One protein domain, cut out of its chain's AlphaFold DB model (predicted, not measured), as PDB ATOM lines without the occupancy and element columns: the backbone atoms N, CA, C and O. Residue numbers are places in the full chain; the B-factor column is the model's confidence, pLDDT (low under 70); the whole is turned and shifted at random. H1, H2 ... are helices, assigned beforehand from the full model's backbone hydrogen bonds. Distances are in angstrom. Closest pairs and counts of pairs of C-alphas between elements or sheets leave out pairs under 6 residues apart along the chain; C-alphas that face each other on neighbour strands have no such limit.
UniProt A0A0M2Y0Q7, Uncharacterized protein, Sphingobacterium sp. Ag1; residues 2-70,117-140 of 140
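AT A GLANCE: This is residues 2 to 70 and 117 to 140 of the 140 residues of an uncharacterized protein of Sphingobacterium sp. Ag1 (UniProt A0A0M2Y0Q7). Look for a compact body in which four helices, H2, H3, H6 and H4, make a loose ring, each touching the next, with the long H6 on one side and the helical hairpin of H2 and H3 across from it. Short H5 sits at the end of this body where H6 begins, and residues 2 to 9, of which 3 to 9 belong to H1, stick out as an arm. The printed part has 93 residues with six named helices, H1 to H6 in chain order, and no named strand; its class is all helix. It is compact, with a radius of gyration of the C-alphas of 13.3 A, and spans 36 by 36 by 22 A.

HOW THE PARTS SIT: Begin with H6, residues 121 to 137, the hub, which touches three helices. With its residues 121 to 128 alone it touches H3, residues 32 to 43, which joins in with residues 39 to 43 alone; the closest C-alphas, of Phe 43 and Val 124, are 5.5 A apart. These two run the same way at a shallow tilt of 35.0 degrees, only just short of steep. With residues 128 to 135 alone H6 touches H4, residues 51 to 59, opposite ways at a steep tilt of 47 degrees; the closest C-alphas, of Lys 58 and Ile 132, are 6.8 A apart. With residues 121 to 125 alone it touches H5, residues 65 to 68, where the closest C-alphas, of Ala 66 and Pro 121, are 5.2 A apart. Next find H2, residues 21 to 28, which is apart from H6. It forms a hairpin with H3, opposite ways at a shallow tilt of 33 degrees, only just short of steep; the closest C-alphas, of Leu 28 and Arg 35, are 4.4 A apart. H2 also touches H4, the same way at a shallow tilt of 29 degrees, with the C-alphas of Tyr 21 and Asp 53 closest at 6.4 A. H1, residues 3 to 15, touches no helix. In H1, H2, H3, H4 and H6 every O i to N i+4 pair is within hydrogen-bond range; H5 is too short for such a pair.

IN THESE COORDINATES: Find C-alpha 121 at (130.418, 123.070, 105.721); from there H6 runs 24.5 A to C-alpha 137 at (127.849, 143.752, 92.901). H1 begins at C-alpha 3, (115.267, 131.601, 123.061), and is 18.4 A long. H3 measures 16.9 A, H4 12.4 A, H2 10.5 A and H5 5.7 A.

THE WHOLE: The C-alphas farthest apart, of Thr 2 and Asp 139, are 39.6 A apart. Residues 71 to 116 are not printed, and C-alphas 70 and 117 stand 18.7 A apart across this cut. Of the links printed whole, none is long. Look for pLDDT under 70 at residue 10, residues 13 to 17 and residues 139 to 140.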
ATOM      1  N   THR A   2     116.658 132.340 127.742       80.88
ATOM      2  CA  THR A   2     115.512 131.996 126.891       80.88
ATOM      3  C   THR A   2     115.858 132.154 125.408       80.88
ATOM      4  O   THR A   2     116.759 132.911 125.042       80.88
ATOM      5  N   THR A   3     115.117 131.484 124.526       79.88
ATOM      6  CA  THR A   3     115.267 131.601 123.061       79.88
ATOM      7  C   THR A   3     115.152 133.052 122.577       79.88
ATOM      8  O   THR A   3     115.827 133.456 121.633       79.88
ATOM      9  N   LEU A   4     114.332 133.863 123.253       77.69
ATOM     10  CA  LEU A   4     114.166 135.285 122.958       77.69
ATOM     11  C   LEU A   4     115.427 136.097 123.290       77.69
ATOM     12  O   LEU A   4     115.813 136.976 122.522       77.69
ATOM     13  N   GLN A   5     116.091 135.779 124.405       81.69
ATOM     14  CA  GLN A   5     117.354 136.414 124.787       81.69
ATOM     15  C   GLN A   5     118.465 136.079 123.786       81.69
ATOM     16  O   GLN A   5     119.190 136.980 123.378       81.69
ATOM     17  N   VAL A   6     118.546 134.825 123.324       78.88
ATOM     18  CA  VAL A   6     119.503 134.417 122.276       78.88
ATOM     19  C   VAL A   6     119.276 135.216 120.991       78.88
ATOM     20  O   VAL A   6     120.225 135.778 120.458       78.88
ATOM     21  N   LYS A   7     118.022 135.346 120.531       77.69
ATOM     22  CA  LYS A   7     117.692 136.127 119.326       77.69
ATOM     23  C   LYS A   7     118.068 137.605 119.453       77.69
ATOM     24  O   LYS A   7     118.638 138.158 118.520       77.69
ATOM     25  N   ARG A   8     117.780 138.239 120.597       79.75
ATOM     26  CA  ARG A   8     118.156 139.644 120.849       79.75
ATOM     27  C   ARG A   8     119.668 139.842 120.855       79.75
ATOM     28  O   ARG A   8     120.147 140.791 120.251       79.75
ATOM     29  N   ILE A   9     120.407 138.945 121.506       74.50
ATOM     30  CA  ILE A   9     121.872 139.006 121.539       74.50
ATOM     31  C   ILE A   9     122.439 138.835 120.127       74.50
ATOM     32  O   ILE A   9     123.281 139.629 119.726       74.50
ATOM     33  N   SER A  10     121.945 137.865 119.349       65.25
ATOM     34  CA  SER A  10     122.360 137.696 117.952       65.25
ATOM     35  C   SER A  10     122.092 138.945 117.116       65.25
ATOM     36  O   SER A  10     122.997 139.375 116.415       65.25
ATOM     37  N   ALA A  11     120.909 139.557 117.236       70.50
ATOM     38  CA  ALA A  11     120.570 140.772 116.496       70.50
ATOM     39  C   ALA A  11     121.505 141.946 116.830       70.50
ATOM     40  O   ALA A  11     121.964 142.625 115.922       70.50
ATOM     41  N   ILE A  12     121.837 142.150 118.111       71.25
ATOM     42  CA  ILE A  12     122.792 143.190 118.530       71.25
ATOM     43  C   ILE A  12     124.191 142.889 117.979       71.25
ATOM     44  O   ILE A  12     124.858 143.785 117.476       71.25
ATOM     45  N   ILE A  13     124.642 141.632 118.038       65.62
ATOM     46  CA  ILE A  13     125.954 141.234 117.506       65.62
ATOM     47  C   ILE A  13     126.058 141.541 116.008       65.62
ATOM     48  O   ILE A  13     127.084 142.066 115.569       65.62
ATOM     49  N   THR A  14     125.012 141.230 115.238       62.47
ATOM     50  CA  THR A  14     124.992 141.449 113.787       62.47
ATOM     51  C   THR A  14     124.864 142.931 113.440       62.47
ATOM     52  O   THR A  14     125.663 143.423 112.645       62.47
ATOM     53  N   SER A  15     123.955 143.669 114.094       62.97
ATOM     54  CA  SER A  15     123.729 145.096 113.812       62.97
ATOM     55  C   SER A  15     124.849 146.007 114.313       62.97
ATOM     56  O   SER A  15     125.044 147.108 113.808       62.97
ATOM     57  N   SER A  16     125.597 145.570 115.327       67.19
ATOM     58  CA  SER A  16     126.747 146.302 115.873       67.19
ATOM     59  C   SER A  16     128.090 145.824 115.313       67.19
ATOM     60  O   SER A  16     129.133 146.204 115.836       67.19
ATOM     61  N   ASN A  17     128.086 145.016 114.245       67.12
ATOM     62  CA  ASN A  17     129.294 144.610 113.524       67.12
ATOM     63  C   ASN A  17     130.318 143.814 114.367       67.12
ATOM     64  O   ASN A  17     131.504 143.799 114.046       67.12
ATOM     65  N   PHE A  18     129.890 143.119 115.425       77.81
ATOM     66  CA  PHE A  18     130.795 142.436 116.368       77.81
ATOM     67  C   PHE A  18     131.339 141.086 115.871       77.81
ATOM     68  O   PHE A  18     132.056 140.396 116.598       77.81
ATOM     69  N   ILE A  19     131.002 140.686 114.643       86.25
ATOM     70  CA  ILE A  19     131.563 139.480 114.034       86.25
ATOM     71  C   ILE A  19     133.012 139.750 113.618       86.25
ATOM     72  O   ILE A  19     133.277 140.527 112.702       86.25
ATOM     73  N   ASP A  20     133.928 139.063 114.297       89.12
ATOM     74  CA  ASP A  20     135.370 139.071 114.053       89.12
ATOM     75  C   ASP A  20     135.747 137.862 113.176       89.12
ATOM     76  O   ASP A  20     135.956 136.744 113.669       89.12
ATOM     77  N   TYR A  21     135.789 138.069 111.854       92.50
ATOM     78  CA  TYR A  21     136.127 137.003 110.905       92.50
ATOM     79  C   TYR A  21     137.583 136.540 111.026       92.50
ATOM     80  O   TYR A  21     137.869 135.370 110.770       92.50
ATOM     81  N   THR A  22     138.493 137.397 111.497       92.62
ATOM     82  CA  THR A  22     139.890 137.022 111.764       92.62
ATOM     83  C   THR A  22     139.952 135.931 112.829       92.62
ATOM     84  O   THR A  22     140.588 134.891 112.640       92.62
ATOM     85  N   LYS A  23     139.221 136.099 113.937       92.81
ATOM     86  CA  LYS A  23     139.097 135.042 114.951       92.81
ATOM     87  C   LYS A  23     138.402 133.800 114.406       92.81
ATOM     88  O   LYS A  23     138.805 132.693 114.759       92.81
ATOM     89  N   ALA A  24     137.397 133.951 113.544       94.81
ATOM     90  CA  ALA A  24     136.717 132.809 112.935       94.81
ATOM     91  C   ALA A  24     137.670 131.947 112.083       94.81
ATOM     92  O   ALA A  24     137.651 130.722 112.203       94.81
ATOM     93  N   ILE A  25     138.565 132.565 111.303       95.62
ATOM     94  CA  ILE A  25     139.636 131.858 110.577       95.62
ATOM     95  C   ILE A  25     140.573 131.122 111.540       95.62
ATOM     96  O   ILE A  25     140.903 129.955 111.322       95.62
ATOM     97  N   ASN A  26     140.973 131.756 112.643       95.50
ATOM     98  CA  ASN A  26     141.836 131.103 113.632       95.50
ATOM     99  C   ASN A  26     141.161 129.869 114.255       95.50
ATOM    100  O   ASN A  26     141.805 128.840 114.460       95.50
ATOM    101  N   LEU A  27     139.847 129.930 114.491       96.50
ATOM    102  CA  LEU A  27     139.063 128.794 114.977       96.50
ATOM    103  C   LEU A  27     138.987 127.644 113.956       96.50
ATOM    104  O   LEU A  27     139.000 126.482 114.371       96.50
ATOM    105  N   LEU A  28     138.963 127.928 112.645       95.88
ATOM    106  CA  LEU A  28     139.019 126.895 111.596       95.88
ATOM    107  C   LEU A  28     140.328 126.088 111.626       95.88
ATOM    108  O   LEU A  28     140.325 124.897 111.318       95.88
ATOM    109  N   ASN A  29     141.430 126.695 112.063       93.00
ATOM    110  CA  ASN A  29     142.734 126.032 112.169       93.00
ATOM    111  C   ASN A  29     142.952 125.297 113.505       93.00
ATOM    112  O   ASN A  29     144.002 124.698 113.723       93.00
ATOM    113  N   SER A  30     141.967 125.317 114.404       93.88
ATOM    114  CA  SER A  30     142.068 124.717 115.737       93.88
ATOM    115  C   SER A  30     141.470 123.297 115.772       93.88
ATOM    116  O   SER A  30     141.504 122.563 114.780       93.88
ATOM    117  N   ASN A  31     140.932 122.878 116.920       90.88
ATOM    118  CA  ASN A  31     140.273 121.586 117.120       90.88
ATOM    119  C   ASN A  31     138.848 121.547 116.535       90.88
ATOM    120  O   ASN A  31     138.226 122.580 116.290       90.88
ATOM    121  N   ILE A  32     138.285 120.347 116.364       87.69
ATOM    122  CA  ILE A  32     136.986 120.139 115.703       87.69
ATOM    123  C   ILE A  32     135.823 120.925 116.337       87.69
ATOM    124  O   ILE A  32     134.929 121.386 115.623       87.69
ATOM    125  N   HIS A  33     135.828 121.129 117.659       87.56
ATOM    126  CA  HIS A  33     134.799 121.921 118.337       87.56
ATOM    127  C   HIS A  33     134.899 123.400 117.958       87.56
ATOM    128  O   HIS A  33     133.886 124.008 117.609       87.56
ATOM    129  N   ALA A  34     136.114 123.953 117.957       93.56
ATOM    130  CA  ALA A  34     136.384 125.318 117.513       93.56
ATOM    131  C   ALA A  34     135.994 125.524 116.041       93.56
ATOM    132  O   ALA A  34     135.291 126.483 115.724       93.56
ATOM    133  N   ARG A  35     136.322 124.572 115.159       95.12
ATOM    134  CA  ARG A  35     135.930 124.630 113.740       95.12
ATOM    135  C   ARG A  35     134.412 124.709 113.567       95.12
ATOM    136  O   ARG A  35     133.907 125.521 112.797       95.12
ATOM    137  N   ARG A  36     133.652 123.914 114.329       92.19
ATOM    138  CA  ARG A  36     132.176 123.959 114.306       92.19
ATOM    139  C   ARG A  36     131.615 125.292 114.803       92.19
ATOM    140  O   ARG A  36     130.557 125.708 114.338       92.19
ATOM    141  N   ILE A  37     132.287 125.957 115.743       92.50
ATOM    142  CA  ILE A  37     131.919 127.317 116.163       92.50
ATOM    143  C   ILE A  37     132.193 128.302 115.024       92.50
ATOM    144  O   ILE A  37     131.324 129.113 114.723       92.50
ATOM    145  N   ALA A  38     133.336 128.187 114.342       95.56
ATOM    146  CA  ALA A  38     133.656 129.027 113.192       95.56
ATOM    147  C   ALA A  38     132.584 128.942 112.092       95.56
ATOM    148  O   ALA A  38     132.144 129.976 111.606       95.56
ATOM    149  N   LEU A  39     132.080 127.741 111.771       95.50
ATOM    150  CA  LEU A  39     130.971 127.581 110.814       95.50
ATOM    151  C   LEU A  39     129.726 128.378 111.208       95.50
ATOM    152  O   LEU A  39     129.108 129.014 110.360       95.50
ATOM    153  N   LYS A  40     129.372 128.384 112.499       91.56
ATOM    154  CA  LYS A  40     128.249 129.193 112.988       91.56
ATOM    155  C   LYS A  40     128.508 130.679 112.776       91.56
ATOM    156  O   LYS A  40     127.582 131.386 112.414       91.56
ATOM    157  N   ILE A  41     129.742 131.138 112.990       92.50
ATOM    158  CA  ILE A  41     130.120 132.539 112.777       92.50
ATOM    159  C   ILE A  41     130.026 132.903 111.292       92.50
ATOM    160  O   ILE A  41     129.422 133.916 110.967       92.50
ATOM    161  N   PHE A  42     130.549 132.068 110.390       94.38
ATOM    162  CA  PHE A  42     130.473 132.321 108.946       94.38
ATOM    163  C   PHE A  42     129.045 132.279 108.395       94.38
ATOM    164  O   PHE A  42     128.753 132.969 107.420       94.38
ATOM    165  N   PHE A  43     128.149 131.519 109.030       91.81
ATOM    166  CA  PHE A  43     126.730 131.520 108.686       91.81
ATOM    167  C   PHE A  43     126.026 132.838 109.054       91.81
ATOM    168  O   PHE A  43     125.105 133.256 108.356       91.81
ATOM    169  N   LEU A  44     126.452 133.510 110.128       89.12
ATOM    170  CA  LEU A  44     125.889 134.806 110.515       89.12
ATOM    171  C   LEU A  44     126.225 135.886 109.483       89.12
ATOM    172  O   LEU A  44     127.250 135.815 108.807       89.12
ATOM    173  N   ASP A  45     125.346 136.879 109.376       86.06
ATOM    174  CA  ASP A  45     125.452 138.003 108.443       86.06
ATOM    175  C   ASP A  45     125.759 139.309 109.184       86.06
ATOM    176  O   ASP A  45     125.442 139.433 110.370       86.06
ATOM    177  N   LYS A  46     126.383 140.270 108.498       85.25
ATOM    178  CA  LYS A  46     126.645 141.621 109.017       85.25
ATOM    179  C   LYS A  46     125.914 142.626 108.132       85.25
ATOM    180  O   LYS A  46     125.826 142.416 106.927       85.25
ATOM    181  N   ASP A  47     125.453 143.728 108.717       83.06
ATOM    182  CA  ASP A  47     124.772 144.788 107.957       83.06
ATOM    183  C   ASP A  47     125.733 145.538 107.012       83.06
ATOM    184  O   ASP A  47     125.316 146.085 105.994       83.06
ATOM    185  N   TRP A  48     127.028 145.556 107.341       84.25
ATOM    186  CA  TRP A  48     128.100 146.118 106.520       84.25
ATOM    187  C   TRP A  48     129.399 145.320 106.707       84.25
ATOM    188  O   TRP A  48     129.561 144.582 107.678       84.25
ATOM    189  N   TYR A  49     130.327 145.459 105.759       88.50
ATOM    190  CA  TYR A  49     131.596 144.727 105.734       88.50
ATOM    191  C   TYR A  49     132.757 145.703 105.589       88.50
ATOM    192  O   TYR A  49     132.697 146.616 104.767       88.50
ATOM    193  N   SER A  50     133.821 145.512 106.371       89.50
ATOM    194  CA  SER A  50     135.081 146.220 106.122       89.50
ATOM    195  C   SER A  50     135.842 145.592 104.944       89.50
ATOM    196  O   SER A  50     135.555 144.468 104.528       89.50
ATOM    197  N   LYS A  51     136.862 146.279 104.413       90.06
ATOM    198  CA  LYS A  51     137.725 145.721 103.351       90.06
ATOM    199  C   LYS A  51     138.452 144.456 103.812       90.06
ATOM    200  O   LYS A  51     138.622 143.508 103.042       90.06
ATOM    201  N   GLU A  52     138.847 144.422 105.078       91.69
ATOM    202  CA  GLU A  52     139.457 143.265 105.725       91.69
ATOM    203  C   GLU A  52     138.461 142.104 105.813       91.69
ATOM    204  O   GLU A  52     138.813 140.985 105.439       91.69
ATOM    205  N   ASP A  53     137.209 142.366 106.213       92.50
ATOM    206  CA  ASP A  53     136.154 141.347 106.237       92.50
ATOM    207  C   ASP A  53     135.967 140.722 104.846       92.50
ATOM    208  O   ASP A  53     135.949 139.497 104.711       92.50
ATOM    209  N   VAL A  54     135.873 141.550 103.800       92.94
ATOM    210  CA  VAL A  54     135.709 141.081 102.414       92.94
ATOM    211  C   VAL A  54     136.908 140.249 101.972       92.94
ATOM    212  O   VAL A  54     136.728 139.188 101.377       92.94
ATOM    213  N   THR A  55     138.125 140.681 102.302       94.62
ATOM    214  CA  THR A  55     139.356 139.942 101.986       94.62
ATOM    215  C   THR A  55     139.353 138.559 102.640       94.62
ATOM    216  O   THR A  55     139.650 137.556 101.988       94.62
ATOM    217  N   ILE A  56     138.957 138.482 103.915       94.94
ATOM    218  CA  ILE A  56     138.853 137.217 104.647       94.94
ATOM    219  C   ILE A  56     137.777 136.321 104.033       94.94
ATOM    220  O   ILE A  56     138.040 135.145 103.787       94.94
ATOM    221  N   LEU A  57     136.584 136.848 103.753       94.38
ATOM    222  CA  LEU A  57     135.514 136.056 103.145       94.38
ATOM    223  C   LEU A  57     135.946 135.514 101.780       94.38
ATOM    224  O   LEU A  57     135.800 134.320 101.534       94.38
ATOM    225  N   LYS A  58     136.565 136.348 100.936       94.75
ATOM    226  CA  LYS A  58     137.102 135.935  99.630       94.75
ATOM    227  C   LYS A  58     138.167 134.847  99.732       94.75
ATOM    228  O   LYS A  58     138.196 133.953  98.893       94.75
ATOM    229  N   SER A  59     138.986 134.847 100.785       95.19
ATOM    230  CA  SER A  59     139.950 133.759 101.021       95.19
ATOM    231  C   SER A  59     139.295 132.381 101.227       95.19
ATOM    232  O   SER A  59     139.963 131.354 101.103       95.19
ATOM    233  N   LEU A  60     137.989 132.352 101.521       95.69
ATOM    234  CA  LEU A  60     137.183 131.147 101.704       95.69
ATOM    235  C   LEU A  60     136.230 130.858 100.534       95.69
ATOM    236  O   LEU A  60     135.390 129.968 100.665       95.69
ATOM    237  N   GLU A  61     136.312 131.576  99.413       93.44
ATOM    238  CA  GLU A  61     135.425 131.361  98.265       93.44
ATOM    239  C   GLU A  61     135.542 129.933  97.684       93.44
ATOM    240  O   GLU A  61     136.551 129.230  97.820       93.44
ATOM    241  N   GLY A  62     134.481 129.475  97.020       93.12
ATOM    242  CA  GLY A  62     134.455 128.186  96.340       93.12
ATOM    243  C   GLY A  62     134.040 127.085  97.304       93.12
ATOM    244  O   GLY A  62     132.900 127.092  97.746       93.12
ATOM    245  N   ASN A  63     134.940 126.144  97.608       93.19
ATOM    246  CA  ASN A  63     134.681 124.971  98.464       93.19
ATOM    247  C   ASN A  63     135.690 124.856  99.625       93.19
ATOM    248  O   ASN A  63     136.061 123.755 100.044       93.19
ATOM    249  N   ALA A  64     136.216 125.985 100.105       94.94
ATOM    250  CA  ALA A  64     137.304 126.006 101.080       94.94
ATOM    251  C   ALA A  64     136.900 125.421 102.443       94.94
ATOM    252  O   ALA A  64     137.676 124.670 103.035       94.94
ATOM    253  N   LEU A  65     135.682 125.707 102.925       95.56
ATOM    254  CA  LEU A  65     135.237 125.307 104.262       95.56
ATOM    255  C   LEU A  65     135.253 123.789 104.463       95.56
ATOM    256  O   LEU A  65     135.659 123.324 105.527       95.56
ATOM    257  N   ALA A  66     134.882 123.007 103.445       92.69
ATOM    258  CA  ALA A  66     134.849 121.546 103.531       92.69
ATOM    259  C   ALA A  66     136.221 120.936 103.878       92.69
ATOM    260  O   ALA A  66     136.289 119.937 104.594       92.69
ATOM    261  N   LYS A  67     137.322 121.575 103.453       93.56
ATOM    262  CA  LYS A  67     138.697 121.100 103.695       93.56
ATOM    263  C   LYS A  67     139.071 121.088 105.180       93.56
ATOM    264  O   LYS A  67     139.917 120.300 105.591       93.56
ATOM    265  N   PHE A  68     138.419 121.911 106.001       94.81
ATOM    266  CA  PHE A  68     138.647 121.950 107.448       94.81
ATOM    267  C   PHE A  68     137.938 120.816 108.206       94.81
ATOM    268  O   PHE A  68     138.182 120.629 109.403       94.81
ATOM    269  N   PHE A  69     137.081 120.040 107.536       93.88
ATOM    270  CA  PHE A  69     136.277 118.976 108.139       93.88
ATOM    271  C   PHE A  69     136.492 117.644 107.415       93.88
ATOM    272  O   PHE A  69     135.584 117.167 106.728       93.88
ATOM    273  N   PRO A  70     137.680 117.027 107.562       91.19
ATOM    274  CA  PRO A  70     137.905 115.680 107.062       91.19
ATOM    275  C   PRO A  70     136.997 114.676 107.778       91.19
ATOM    276  O   PRO A  70     136.423 114.952 108.838       91.19
ATOM    277  N   LYS A 117     120.665 118.282 111.976       87.75
ATOM    278  CA  LYS A 117     120.361 119.706 112.230       87.75
ATOM    279  C   LYS A 117     121.597 120.594 112.441       87.75
ATOM    280  O   LYS A 117     121.468 121.728 112.896       87.75
ATOM    281  N   SER A 118     122.806 120.064 112.249       90.25
ATOM    282  CA  SER A 118     124.035 120.853 112.394       90.25
ATOM    283  C   SER A 118     124.356 121.545 111.081       90.25
ATOM    284  O   SER A 118     124.341 120.879 110.056       90.25
ATOM    285  N   TRP A 119     124.760 122.815 111.142       92.31
ATOM    286  CA  TRP A 119     125.311 123.531 109.990       92.31
ATOM    287  C   TRP A 119     126.447 122.738 109.350       92.31
ATOM    288  O   TRP A 119     127.479 122.510 109.997       92.31
ATOM    289  N   LYS A 120     126.246 122.297 108.109       93.75
ATOM    290  CA  LYS A 120     127.266 121.574 107.350       93.75
ATOM    291  C   LYS A 120     128.199 122.562 106.644       93.75
ATOM    292  O   LYS A 120     127.759 123.653 106.277       93.75
ATOM    293  N   PRO A 121     129.478 122.204 106.427       95.62
ATOM    294  CA  PRO A 121     130.418 123.070 105.721       95.62
ATOM    295  C   PRO A 121     129.903 123.518 104.352       95.62
ATOM    296  O   PRO A 121     130.085 124.675 104.002       95.62
ATOM    297  N   GLU A 122     129.228 122.633 103.616       94.88
ATOM    298  CA  GLU A 122     128.683 122.917 102.284       94.88
ATOM    299  C   GLU A 122     127.569 123.973 102.324       94.88
ATOM    300  O   GLU A 122     127.603 124.942 101.575       94.88
ATOM    301  N   GLU A 123     126.626 123.852 103.259       94.06
ATOM    302  CA  GLU A 123     125.507 124.797 103.397       94.06
ATOM    303  C   GLU A 123     125.993 126.203 103.789       94.06
ATOM    304  O   GLU A 123     125.506 127.230 103.303       94.06
ATOM    305  N   VAL A 124     126.988 126.258 104.681       96.31
ATOM    306  CA  VAL A 124     127.617 127.519 105.092       96.31
ATOM    307  C   VAL A 124     128.438 128.107 103.942       96.31
ATOM    308  O   VAL A 124     128.432 129.321 103.747       96.31
ATOM    309  N   GLN A 125     129.101 127.262 103.154       97.19
ATOM    310  CA  GLN A 125     129.867 127.673 101.981       97.19
ATOM    311  C   GLN A 125     128.974 128.316 100.916       97.19
ATOM    312  O   GLN A 125     129.328 129.369 100.389       97.19
ATOM    313  N   ASP A 126     127.801 127.746 100.642       95.88
ATOM    314  CA  ASP A 126     126.835 128.325  99.704       95.88
ATOM    315  C   ASP A 126     126.371 129.714 100.156       95.88
ATOM    316  O   ASP A 126     126.297 130.655  99.358       95.88
ATOM    317  N   THR A 127     126.120 129.865 101.459       94.88
ATOM    318  CA  THR A 127     125.755 131.151 102.071       94.88
ATOM    319  C   THR A 127     126.878 132.179 101.907       94.88
ATOM    320  O   THR A 127     126.630 133.310 101.483       94.88
ATOM    321  N   LEU A 128     128.122 131.776 102.176       95.62
ATOM    322  CA  LEU A 128     129.308 132.622 102.052       95.62
ATOM    323  C   LEU A 128     129.556 133.044 100.595       95.62
ATOM    324  O   LEU A 128     129.734 134.229 100.323       95.62
ATOM    325  N   ASN A 129     129.488 132.108  99.645       95.88
ATOM    326  CA  ASN A 129     129.657 132.394  98.218       95.88
ATOM    327  C   ASN A 129     128.573 133.353  97.710       95.88
ATOM    328  O   ASN A 129     128.858 134.293  96.968       95.88
ATOM    329  N   ARG A 130     127.316 133.154  98.127       94.75
ATOM    330  CA  ARG A 130     126.221 134.073  97.796       94.75
ATOM    331  C   ARG A 130     126.493 135.478  98.332       94.75
ATOM    332  O   ARG A 130     126.276 136.444  97.605       94.75
ATOM    333  N   ARG A 131     126.958 135.588  99.576       93.12
ATOM    334  CA  ARG A 131     127.295 136.863 100.215       93.12
ATOM    335  C   ARG A 131     128.401 137.598  99.461       93.12
ATOM    336  O   ARG A 131     128.209 138.762  99.134       93.12
ATOM    337  N   ILE A 132     129.504 136.922  99.124       93.69
ATOM    338  CA  ILE A 132     130.609 137.515  98.348       93.69
ATOM    339  C   ILE A 132     130.086 138.097  97.034       93.69
ATOM    340  O   ILE A 132     130.306 139.272  96.761       93.69
ATOM    341  N   ARG A 133     129.302 137.319  96.276       93.69
ATOM    342  CA  ARG A 133     128.723 137.777  95.002       93.69
ATOM    343  C   ARG A 133     127.839 139.015  95.145       93.69
ATOM    344  O   ARG A 133     127.719 139.781  94.196       93.69
ATOM    345  N   ILE A 134     127.145 139.177  96.273       92.56
ATOM    346  CA  ILE A 134     126.315 140.364  96.528       92.56
ATOM    347  C   ILE A 134     127.203 141.559  96.862       92.56
ATOM    348  O   ILE A 134     127.010 142.615  96.273       92.56
ATOM    349  N   ILE A 135     128.185 141.381  97.751       90.12
ATOM    350  CA  ILE A 135     129.145 142.430  98.121       90.12
ATOM    351  C   ILE A 135     129.855 142.969  96.872       90.12
ATOM    352  O   ILE A 135     129.933 144.177  96.689       90.12
ATOM    353  N   GLU A 136     130.304 142.086  95.979       88.38
ATOM    354  CA  GLU A 136     130.985 142.476  94.738       88.38
ATOM    355  C   GLU A 136     130.099 143.263  93.771       88.38
ATOM    356  O   GLU A 136     130.590 144.129  93.062       88.38
ATOM    357  N   LYS A 137     128.789 142.996  93.743       88.25
ATOM    358  CA  LYS A 137     127.849 143.752  92.901       88.25
ATOM    359  C   LYS A 137     127.559 145.157  93.422       88.25
ATOM    360  O   LYS A 137     126.958 145.941  92.696       88.25
ATOM    361  N   LEU A 138     127.897 145.436  94.678       81.25
ATOM    362  CA  LEU A 138     127.606 146.707  95.336       81.25
ATOM    363  C   LEU A 138     128.770 147.712  95.252       81.25
ATOM    364  O   LEU A 138     128.619 148.795  95.805       81.25
ATOM    365  N   ASP A 139     129.874 147.382  94.561       56.53
ATOM    366  CA  ASP A 139     131.042 148.259  94.329       56.53
ATOM    367  C   ASP A 139     131.486 149.047  95.589       56.53
ATOM    368  O   ASP A 139     131.625 150.272  95.571       56.53
ATOM    369  N   ILE A 140     131.701 148.337  96.707       53.53
ATOM    370  CA  ILE A 140     132.381 148.878  97.904       53.53
ATOM    371  C   ILE A 140     133.899 148.706  97.774       53.53
ATOM    372  O   ILE A 140     134.331 147.581  97.429       53.53
TER     373      ILE A 140